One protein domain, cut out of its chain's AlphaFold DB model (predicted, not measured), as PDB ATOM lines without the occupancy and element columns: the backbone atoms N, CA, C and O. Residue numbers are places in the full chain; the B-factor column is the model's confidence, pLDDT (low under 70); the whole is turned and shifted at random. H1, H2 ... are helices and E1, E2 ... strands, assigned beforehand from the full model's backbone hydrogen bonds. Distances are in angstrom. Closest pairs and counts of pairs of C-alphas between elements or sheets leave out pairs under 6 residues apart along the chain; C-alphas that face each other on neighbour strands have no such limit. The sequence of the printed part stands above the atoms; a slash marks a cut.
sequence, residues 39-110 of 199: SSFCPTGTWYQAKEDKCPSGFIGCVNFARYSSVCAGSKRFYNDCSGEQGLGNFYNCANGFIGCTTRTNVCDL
ATOM      1  N   SER A  39     -14.279 -49.377 -41.583       83.19
ATOM      2  CA  SER A  39     -13.813 -48.596 -40.438       83.19
ATOM      3  C   SER A  39     -13.278 -47.220 -40.837       83.19
ATOM      4  O   SER A  39     -13.416 -46.269 -40.070       83.19
ATOM      5  N   SER A  40     -12.727 -47.077 -42.048       87.31
ATOM      6  CA  SER A  40     -12.200 -45.802 -42.561       87.31
ATOM      7  C   SER A  40     -13.285 -44.740 -42.790       87.31
ATOM      8  O   SER A  40     -13.003 -43.540 -42.792       87.31
ATOM      9  N   PHE A  41     -14.544 -45.160 -42.925       89.50
ATOM     10  CA  PHE A  41     -15.679 -44.261 -43.129       89.50
ATOM     11  C   PHE A  41     -16.260 -43.721 -41.823       89.50
ATOM     12  O   PHE A  41     -17.023 -42.746 -41.843       89.50
ATOM     13  N   CYS A  42     -15.887 -44.309 -40.687       90.88
ATOM     14  CA  CYS A  42     -16.420 -43.915 -39.398       90.88
ATOM     15  C   CYS A  42     -15.826 -42.587 -38.894       90.88
ATOM     16  O   CYS A  42     -14.659 -42.272 -39.147       90.88
ATOM     17  N   PRO A  43     -16.627 -41.759 -38.200       90.56
ATOM     18  CA  PRO A  43     -16.123 -40.602 -37.472       90.56
ATOM     19  C   PRO A  43     -15.005 -40.968 -36.491       90.56
ATOM     20  O   PRO A  43     -14.996 -42.057 -35.912       90.56
ATOM     21  N   THR A  44     -14.099 -40.025 -36.234       88.88
ATOM     22  CA  THR A  44     -13.061 -40.174 -35.208       88.88
ATOM     23  C   THR A  44     -13.680 -40.555 -33.859       88.88
ATOM     24  O   THR A  44     -14.678 -39.971 -33.440       88.88
ATOM     25  N   GLY A  45     -13.093 -41.544 -33.179       85.75
ATOM     26  CA  GLY A  45     -13.606 -42.056 -31.902       85.75
ATOM     27  C   GLY A  45     -14.779 -43.036 -32.031       85.75
ATOM     28  O   GLY A  45     -15.349 -43.447 -31.021       85.75
ATOM     29  N   THR A  46     -15.139 -43.430 -33.254       90.56
ATOM     30  CA  THR A  46     -16.078 -44.523 -33.520       90.56
ATOM     31  C   THR A  46     -15.406 -45.604 -34.353       90.56
ATOM     32  O   THR A  46     -14.379 -45.366 -34.985       90.56
ATOM     33  N   TRP A  47     -15.973 -46.800 -34.332       88.69
ATOM     34  CA  TRP A  47     -15.467 -47.946 -35.070       88.69
ATOM     35  C   TRP A  47     -16.624 -48.686 -35.730       88.69
ATOM     36  O   TRP A  47     -17.763 -48.619 -35.259       88.69
ATOM     37  N   TYR A  48     -16.337 -49.347 -36.848       89.62
ATOM     38  CA  TYR A  48     -17.360 -50.009 -37.640       89.62
ATOM     39  C   TYR A  48     -17.620 -51.430 -37.143       89.62
ATOM     40  O   TYR A  48     -16.731 -52.282 -37.149       89.62
ATOM     41  N   GLN A  49     -18.864 -51.705 -36.774       89.12
ATOM     42  CA  GLN A  49     -19.337 -53.036 -36.429       89.12
ATOM     43  C   GLN A  49     -19.995 -53.659 -37.666       89.12
ATOM     44  O   GLN A  49     -21.131 -53.341 -37.995       89.12
ATOM     45  N   ALA A  50     -19.270 -54.530 -38.374       75.12
ATOM     46  CA  ALA A  50     -19.715 -55.096 -39.658       75.12
ATOM     47  C   ALA A  50     -20.625 -56.325 -39.535       75.12
ATOM     48  O   ALA A  50     -21.249 -56.746 -40.506       75.12
ATOM     49  N   LYS A  51     -20.596 -56.979 -38.377       72.62
ATOM     50  CA  LYS A  51     -21.031 -58.366 -38.244       72.62
ATOM     51  C   LYS A  51     -22.272 -58.483 -37.377       72.62
ATOM     52  O   LYS A  51     -22.203 -58.230 -36.173       72.62
ATOM     53  N   GLU A  52     -23.363 -58.919 -37.999       64.75
ATOM     54  CA  GLU A  52     -24.654 -59.185 -37.359       64.75
ATOM     55  C   GLU A  52     -24.533 -60.266 -36.268       64.75
ATOM     56  O   GLU A  52     -25.169 -60.175 -35.225       64.75
ATOM     57  N   ASP A  53     -23.624 -61.237 -36.434       72.88
ATOM     58  CA  ASP A  53     -23.358 -62.293 -35.444       72.88
ATOM     59  C   ASP A  53     -22.595 -61.800 -34.203       72.88
ATOM     60  O   ASP A  53     -22.560 -62.476 -33.174       72.88
ATOM     61  N   LYS A  54     -21.964 -60.627 -34.284       79.31
ATOM     62  CA  LYS A  54     -21.165 -60.055 -33.187       79.31
ATOM     63  C   LYS A  54     -21.957 -59.099 -32.309       79.31
ATOM     64  O   LYS A  54     -21.517 -58.795 -31.201       79.31
ATOM     65  N   CYS A  55     -23.110 -58.650 -32.788       87.62
ATOM     66  CA  CYS A  55     -23.954 -57.687 -32.113       87.62
ATOM     67  C   CYS A  55     -25.359 -58.297 -31.977       87.62
ATOM     68  O   CYS A  55     -26.095 -58.317 -32.958       87.62
ATOM     69  N   PRO A  56     -25.751 -58.820 -30.798       87.19
ATOM     70  CA  PRO A  56     -27.042 -59.491 -30.600       87.19
ATOM     71  C   PRO A  56     -28.269 -58.677 -31.030       87.19
ATOM     72  O   PRO A  56     -29.292 -59.257 -31.399       87.19
ATOM     73  N   SER A  57     -28.159 -57.345 -31.001       87.62
ATOM     74  CA  SER A  57     -29.185 -56.419 -31.478       87.62
ATOM     75  C   SER A  57     -29.318 -56.351 -33.006       87.62
ATOM     76  O   SER A  57     -30.277 -55.759 -33.488       87.62
ATOM     77  N   GLY A  58     -28.393 -56.934 -33.772       87.00
ATOM     78  CA  GLY A  58     -28.346 -56.839 -35.234       87.00
ATOM     79  C   GLY A  58     -27.780 -55.515 -35.760       87.00
ATOM     80  O   GLY A  58     -27.832 -55.263 -36.960       87.00
ATOM     81  N   PHE A  59     -27.246 -54.652 -34.888       90.12
ATOM     82  CA  PHE A  59     -26.709 -53.355 -35.299       90.12
ATOM     83  C   PHE A  59     -25.464 -53.495 -36.185       90.12
ATOM     84  O   PHE A  59     -24.512 -54.204 -35.842       90.12
ATOM     85  N   ILE A  60     -25.460 -52.741 -37.288       90.75
ATOM     86  CA  ILE A  60     -24.332 -52.604 -38.209       90.75
ATOM     87  C   ILE A  60     -24.083 -51.117 -38.473       90.75
ATOM     88  O   ILE A  60     -24.992 -50.371 -38.844       90.75
ATOM     89  N   GLY A  61     -22.846 -50.667 -38.272       93.06
ATOM     90  CA  GLY A  61     -22.470 -49.266 -38.458       93.06
ATOM     91  C   GLY A  61     -21.382 -48.774 -37.512       93.06
ATOM     92  O   GLY A  61     -20.723 -49.547 -36.822       93.06
ATOM     93  N   CYS A  62     -21.195 -47.459 -37.492       94.25
ATOM     94  CA  CYS A  62     -20.226 -46.763 -36.663       94.25
ATOM     95  C   CYS A  62     -20.767 -46.561 -35.248       94.25
ATOM     96  O   CYS A  62     -21.782 -45.894 -35.047       94.25
ATOM     97  N   VAL A  63     -20.058 -47.090 -34.256       92.00
ATOM     98  CA  VAL A  63     -20.429 -46.964 -32.845       92.00
ATOM     99  C   VAL A  63     -19.241 -46.511 -32.011       92.00
ATOM    100  O   VAL A  63     -18.088 -46.844 -32.282       92.00
ATOM    101  N   ASN A  64     -19.507 -45.704 -30.987       92.25
ATOM    102  CA  ASN A  64     -18.492 -45.348 -30.004       92.25
ATOM    103  C   ASN A  64     -18.264 -46.533 -29.055       92.25
ATOM    104  O   ASN A  64     -19.226 -47.123 -28.565       92.25
ATOM    105  N   PHE A  65     -17.006 -46.855 -28.745       83.94
ATOM    106  CA  PHE A  65     -16.669 -47.975 -27.859       83.94
ATOM    107  C   PHE A  65     -17.367 -47.896 -26.493       83.94
ATOM    108  O   PHE A  65     -17.867 -48.905 -26.004       83.94
ATOM    109  N   ALA A  66     -17.509 -46.695 -25.921       87.50
ATOM    110  CA  ALA A  66     -18.191 -46.490 -24.643       87.50
ATOM    111  C   ALA A  66     -19.690 -46.845 -24.680       87.50
ATOM    112  O   ALA A  66     -20.293 -47.069 -23.636       87.50
ATOM    113  N   ARG A  67     -20.297 -46.900 -25.874       87.12
ATOM    114  CA  ARG A  67     -21.722 -47.212 -26.083       87.12
ATOM    115  C   ARG A  67     -21.938 -48.562 -26.754       87.12
ATOM    116  O   ARG A  67     -23.072 -48.950 -27.003       87.12
ATOM    117  N   TYR A  68     -20.867 -49.297 -27.041       86.94
ATOM    118  CA  TYR A  68     -20.971 -50.582 -27.720       86.94
ATOM    119  C   TYR A  68     -21.866 -51.562 -26.953       86.94
ATOM    120  O   TYR A  68     -22.708 -52.231 -27.545       86.94
ATOM    121  N   SER A  69     -21.729 -51.607 -25.626       87.75
ATOM    122  CA  SER A  69     -22.528 -52.486 -24.773       87.75
ATOM    123  C   SER A  69     -24.021 -52.166 -24.844       87.75
ATOM    124  O   SER A  69     -24.812 -53.090 -24.994       87.75
ATOM    125  N   SER A  70     -24.424 -50.891 -24.803       88.25
ATOM    126  CA  SER A  70     -25.843 -50.516 -24.887       88.25
ATOM    127  C   SER A  70     -26.429 -50.758 -26.278       88.25
ATOM    128  O   SER A  70     -27.566 -51.206 -26.403       88.25
ATOM    129  N   VAL A  71     -25.636 -50.528 -27.327       89.12
ATOM    130  CA  VAL A  71     -26.062 -50.722 -28.717       89.12
ATOM    131  C   VAL A  71     -26.179 -52.205 -29.062       89.12
ATOM    132  O   VAL A  71     -27.164 -52.602 -29.683       89.12
ATOM    133  N   CYS A  72     -25.227 -53.039 -28.634       88.31
ATOM    134  CA  CYS A  72     -25.213 -54.463 -28.977       88.31
ATOM    135  C   CYS A  72     -25.995 -55.366 -28.030       88.31
ATOM    136  O   CYS A  72     -26.543 -56.363 -28.492       88.31
ATOM    137  N   ALA A  73     -26.090 -55.031 -26.742       86.88
ATOM    138  CA  ALA A  73     -26.926 -55.777 -25.799       86.88
ATOM    139  C   ALA A  73     -28.400 -55.328 -25.812       86.88
ATOM    140  O   ALA A  73     -29.218 -55.896 -25.091       86.88
ATOM    141  N   GLY A  74     -28.740 -54.301 -26.597       81.31
ATOM    142  CA  GLY A  74     -30.106 -53.804 -26.727       81.31
ATOM    143  C   GLY A  74     -31.055 -54.781 -27.432       81.31
ATOM    144  O   GLY A  74     -30.654 -55.820 -27.957       81.31
ATOM    145  N   SER A  75     -32.340 -54.417 -27.471       81.38
ATOM    146  CA  SER A  75     -33.358 -55.141 -28.239       81.38
ATOM    147  C   SER A  75     -32.929 -55.318 -29.694       81.38
ATOM    148  O   SER A  75     -32.317 -54.415 -30.268       81.38
ATOM    149  N   LYS A  76     -33.285 -56.465 -30.291       78.69
ATOM    150  CA  LYS A  76     -33.103 -56.695 -31.727       78.69
ATOM    151  C   LYS A  76     -33.749 -55.572 -32.522       78.69
ATOM    152  O   LYS A  76     -34.906 -55.227 -32.290       78.69
ATOM    153  N   ARG A  77     -32.979 -55.033 -33.453       78.12
ATOM    154  CA  ARG A  77     -33.365 -53.956 -34.347       78.12
ATOM    155  C   ARG A  77     -33.375 -54.491 -35.761       78.12
ATOM    156  O   ARG A  77     -32.733 -55.497 -36.067       78.12
ATOM    157  N   PHE A  78     -34.119 -53.819 -36.622       77.94
ATOM    158  CA  PHE A  78     -33.997 -54.078 -38.045       77.94
ATOM    159  C   PHE A  78     -32.631 -53.587 -38.524       77.94
ATOM    160  O   PHE A  78     -32.086 -52.618 -37.998       77.94
ATOM    161  N   TYR A  79     -32.091 -54.257 -39.538       72.88
ATOM    162  CA  TYR A  79     -30.782 -53.974 -40.131       72.88
ATOM    163  C   TYR A  79     -30.544 -52.484 -40.468       72.88
ATOM    164  O   TYR A  79     -29.416 -52.006 -40.421       72.88
ATOM    165  N   ASN A  80     -31.608 -51.738 -40.774       81.88
ATOM    166  CA  ASN A  80     -31.586 -50.320 -41.139       81.88
ATOM    167  C   ASN A  80     -32.055 -49.358 -40.028       81.88
ATOM    168  O   ASN A  80     -32.302 -48.184 -40.303       81.88
ATOM    169  N   ASP A  81     -32.205 -49.833 -38.791       85.38
ATOM    170  CA  ASP A  81     -32.730 -49.040 -37.681       85.38
ATOM    171  C   ASP A  81     -31.620 -48.472 -36.777       85.38
ATOM    172  O   ASP A  81     -31.070 -49.141 -35.896       85.38
ATOM    173  N   CYS A  82     -31.341 -47.181 -36.962       88.75
ATOM    174  CA  CYS A  82     -30.404 -46.411 -36.138       88.75
ATOM    175  C   CYS A  82     -31.085 -45.659 -34.979       88.75
ATOM    176  O   CYS A  82     -30.416 -44.941 -34.240       88.75
ATOM    177  N   SER A  83     -32.407 -45.783 -34.819       78.38
ATOM    178  CA  SER A  83     -33.207 -44.879 -33.982       78.38
ATOM    179  C   SER A  83     -33.130 -45.166 -32.484       78.38
ATOM    180  O   SER A  83     -33.329 -44.268 -31.670       78.38
ATOM    181  N   GLY A  84     -32.811 -46.397 -32.085       71.00
ATOM    182  CA  GLY A  84     -32.918 -46.779 -30.677       71.00
ATOM    183  C   GLY A  84     -31.776 -46.303 -29.766       71.00
ATOM    184  O   GLY A  84     -31.690 -46.797 -28.652       71.00
ATOM    185  N   GLU A  85     -30.850 -45.448 -30.218       77.94
ATOM    186  CA  GLU A  85     -29.872 -44.791 -29.331       77.94
ATOM    187  C   GLU A  85     -29.434 -43.436 -29.917       77.94
ATOM    188  O   GLU A  85     -29.116 -43.323 -31.103       77.94
ATOM    189  N   GLN A  86     -29.380 -42.391 -29.084       82.62
ATOM    190  CA  GLN A  86     -28.924 -41.070 -29.530       82.62
ATOM    191  C   GLN A  86     -27.483 -41.137 -30.052       82.62
ATOM    192  O   GLN A  86     -26.606 -41.675 -29.382       82.62
ATOM    193  N   GLY A  87     -27.210 -40.526 -31.205       84.56
ATOM    194  CA  GLY A  87     -25.849 -40.405 -31.740       84.56
ATOM    195  C   GLY A  87     -25.363 -41.580 -32.594       84.56
ATOM    196  O   GLY A  87     -24.180 -41.617 -32.914       84.56
ATOM    197  N   LEU A  88     -26.245 -42.504 -32.992       86.69
ATOM    198  CA  LEU A  88     -25.946 -43.504 -34.030       86.69
ATOM    199  C   LEU A  88     -26.106 -42.953 -35.457       86.69
ATOM    200  O   LEU A  88     -25.525 -43.487 -36.399       86.69
ATOM    201  N   GLY A  89     -26.849 -41.853 -35.608       92.38
ATOM    202  CA  GLY A  89     -27.045 -41.160 -36.878       92.38
ATOM    203  C   GLY A  89     -28.083 -41.829 -37.778       92.38
ATOM    204  O   GLY A  89     -29.095 -42.318 -37.286       92.38
ATOM    205  N   ASN A  90     -27.843 -41.805 -39.089       94.00
ATOM    206  CA  ASN A  90     -28.749 -42.352 -40.102       94.00
ATOM    207  C   ASN A  90     -28.141 -43.596 -40.752       94.00
ATOM    208  O   ASN A  90     -26.919 -43.755 -40.773       94.00
ATOM    209  N   PHE A  91     -28.993 -44.459 -41.300       93.69
ATOM    210  CA  PHE A  91     -28.557 -45.619 -42.067       93.69
ATOM    211  C   PHE A  91     -28.214 -45.203 -43.498       93.69
ATOM    212  O   PHE A  91     -29.002 -44.517 -44.149       93.69
ATOM    213  N   TYR A  92     -27.067 -45.657 -43.996       93.19
ATOM    214  CA  TYR A  92     -26.644 -45.439 -45.375       93.19
ATOM    215  C   TYR A  92     -26.303 -46.766 -46.043       93.19
ATOM    216  O   TYR A  92     -25.715 -47.645 -45.421       93.19
ATOM    217  N   ASN A  93     -26.645 -46.876 -47.324       93.06
ATOM    218  CA  ASN A  93     -26.193 -47.928 -48.227       93.06
ATOM    219  C   ASN A  93     -25.576 -47.236 -49.444       93.06
ATOM    220  O   ASN A  93     -26.289 -46.730 -50.312       93.06
ATOM    221  N   CYS A  94     -24.255 -47.107 -49.431       92.19
ATOM    222  CA  CYS A  94     -23.517 -46.252 -50.346       92.19
ATOM    223  C   CYS A  94     -22.842 -47.057 -51.462       92.19
ATOM    224  O   CYS A  94     -22.346 -48.162 -51.248       92.19
ATOM    225  N   ALA A  95     -22.693 -46.442 -52.639       88.56
ATOM    226  CA  ALA A  95     -21.951 -47.029 -53.761       88.56
ATOM    227  C   ALA A  95     -20.445 -47.212 -53.476       88.56
ATOM    228  O   ALA A  95     -19.782 -47.994 -54.152       88.56
ATOM    229  N   ASN A  96     -19.903 -46.516 -52.471       83.75
ATOM    230  CA  ASN A  96     -18.517 -46.664 -52.019       83.75
ATOM    231  C   ASN A  96     -18.283 -47.891 -51.112       83.75
ATOM    232  O   ASN A  96     -17.170 -48.072 -50.621       83.75
ATOM    233  N   GLY A  97     -19.316 -48.710 -50.876       86.56
ATOM    234  CA  GLY A  97     -19.234 -49.943 -50.093       86.56
ATOM    235  C   GLY A  97     -19.563 -49.792 -48.606       86.56
ATOM    236  O   GLY A  97     -19.598 -50.797 -47.899       86.56
ATOM    237  N   PHE A  98     -19.834 -48.580 -48.113       90.31
ATOM    238  CA  PHE A  98     -20.310 -48.395 -46.743       90.31
ATOM    239  C   PHE A  98     -21.783 -48.802 -46.610       90.31
ATOM    240  O   PHE A  98     -22.634 -48.284 -47.338       90.31
ATOM    241  N   ILE A  99     -22.094 -49.682 -45.649       91.25
ATOM    242  CA  ILE A  99     -23.477 -50.060 -45.337       91.25
ATOM    243  C   ILE A  99     -23.706 -50.100 -43.823       91.25
ATOM    244  O   ILE A  99     -23.304 -51.043 -43.158       91.25
ATOM    245  N   GLY A 100     -24.376 -49.099 -43.255       93.31
ATOM    246  CA  GLY A 100     -24.664 -49.088 -41.820       93.31
ATOM    247  C   GLY A 100     -25.085 -47.733 -41.270       93.31
ATOM    248  O   GLY A 100     -25.228 -46.749 -41.997       93.31
ATOM    249  N   CYS A 101     -25.278 -47.679 -39.955       94.62
ATOM    250  CA  CYS A 101     -25.562 -46.446 -39.226       94.62
ATOM    251  C   CYS A 101     -24.313 -45.567 -39.084       94.62
ATOM    252  O   CYS A 101     -23.251 -46.051 -38.693       94.62
ATOM    253  N   THR A 102     -24.420 -44.270 -39.361       94.62
ATOM    254  CA  THR A 102     -23.368 -43.293 -39.041       94.62
ATOM    255  C   THR A 102     -23.930 -41.888 -38.864       94.62
ATOM    256  O   THR A 102     -24.934 -41.503 -39.465       94.62
ATOM    257  N   THR A 103     -23.252 -41.077 -38.052       94.38
ATOM    258  CA  THR A 103     -23.549 -39.643 -37.897       94.38
ATOM    259  C   THR A 103     -22.966 -38.790 -39.019       94.38
ATOM    260  O   THR A 103     -23.327 -37.623 -39.154       94.38
ATOM    261  N   ARG A 104     -22.073 -39.352 -39.840       92.94
ATOM    262  CA  ARG A 104     -21.437 -38.637 -40.945       92.94
ATOM    263  C   ARG A 104     -22.375 -38.596 -42.156       92.94
ATOM    264  O   ARG A 104     -22.636 -39.620 -42.774       92.94
ATOM    265  N   THR A 105     -22.869 -37.409 -42.505       94.62
ATOM    266  CA  THR A 105     -23.856 -37.229 -43.587       94.62
ATOM    267  C   THR A 105     -23.274 -37.360 -44.988       94.62
ATOM    268  O   THR A 105     -23.976 -37.765 -45.904       94.62
ATOM    269  N   ASN A 106     -21.980 -37.084 -45.152       93.62
ATOM    270  CA  ASN A 106     -21.254 -37.221 -46.414       93.62
ATOM    271  C   ASN A 106     -20.556 -38.585 -46.557       93.62
ATOM    272  O   ASN A 106     -19.579 -38.705 -47.292       93.62
ATOM    273  N   VAL A 107     -21.002 -39.616 -45.826       93.19
ATOM    274  CA  VAL A 107     -20.336 -40.928 -45.822       93.19
ATOM    275  C   VAL A 107     -20.304 -41.573 -47.207       93.19
ATOM    276  O   VAL A 107     -19.310 -42.210 -47.535       93.19
ATOM    277  N   CYS A 108     -21.330 -41.362 -48.039       92.69
ATOM    278  CA  CYS A 108     -21.378 -41.904 -49.399       92.69
ATOM    279  C   CYS A 108     -20.458 -41.172 -50.388       92.69
ATOM    280  O   CYS A 108     -20.093 -41.753 -51.408       92.69
ATOM    281  N   ASP A 109     -20.062 -39.933 -50.081       93.12
ATOM    282  CA  ASP A 109     -19.155 -39.133 -50.914       93.12
ATOM    283  C   ASP A 109     -17.682 -39.418 -50.601       93.12
ATOM    284  O   ASP A 109     -16.782 -39.048 -51.360       93.12
ATOM    285  N   LEU A 110     -17.413 -40.078 -49.469       88.06
ATOM    286  CA  LEU A 110     -16.066 -40.484 -49.109       88.06
ATOM    287  C   LEU A 110     -15.563 -41.511 -50.119       88.06
ATOM    288  O   LEU A 110     -16.161 -42.568 -50.324       88.06
TER     289      LEU A 110
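Overview. This is residues 39 to 110 of the 199 residues of an uncharacterized protein of Trichodelitschia bisporula (UniProt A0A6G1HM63). With little regular structure, two small hairpins, E1 with E2 and E3 with E4, stand side by side through E2 and E4; the short helix H1 follows E2. The 72 printed residues run E1, E2, H1, E3, E4, mixed in class, with 24 in named elements. Both sheets are antiparallel. The whole is compact, radius of gyration of the C-alphas 10.9 A, spanning 31 by 22 by 19 A.

Arrangement. E1, residues 46 to 49, and E2, residues 61 to 64, form an antiparallel hairpin; N 47 and O 63, 2.9 A apart, are within hydrogen-bond range. E3, residues 90 to 93, and E4, residues 99 to 102, form another, with N 92 and O 100 at 2.9 A. The closest C-alphas of E2 and E4, Gly 61 and Gly 100, are 4.0 A apart. In H1, residues 65 to 72, 2 of 4 O i to N i+4 pairs are within range.

Along the chain. E1 begins at C-alpha 46 (-16.078, -44.523, -33.520). H1 spans 10.8 A. E4 ends at C-alpha 102 (-23.368, -43.293, -39.041).

Size, cuts and confidence. The printed part has no cut. Links E1 to E2 and H1 to E3 are long. Residue 52 has pLDDT under 70.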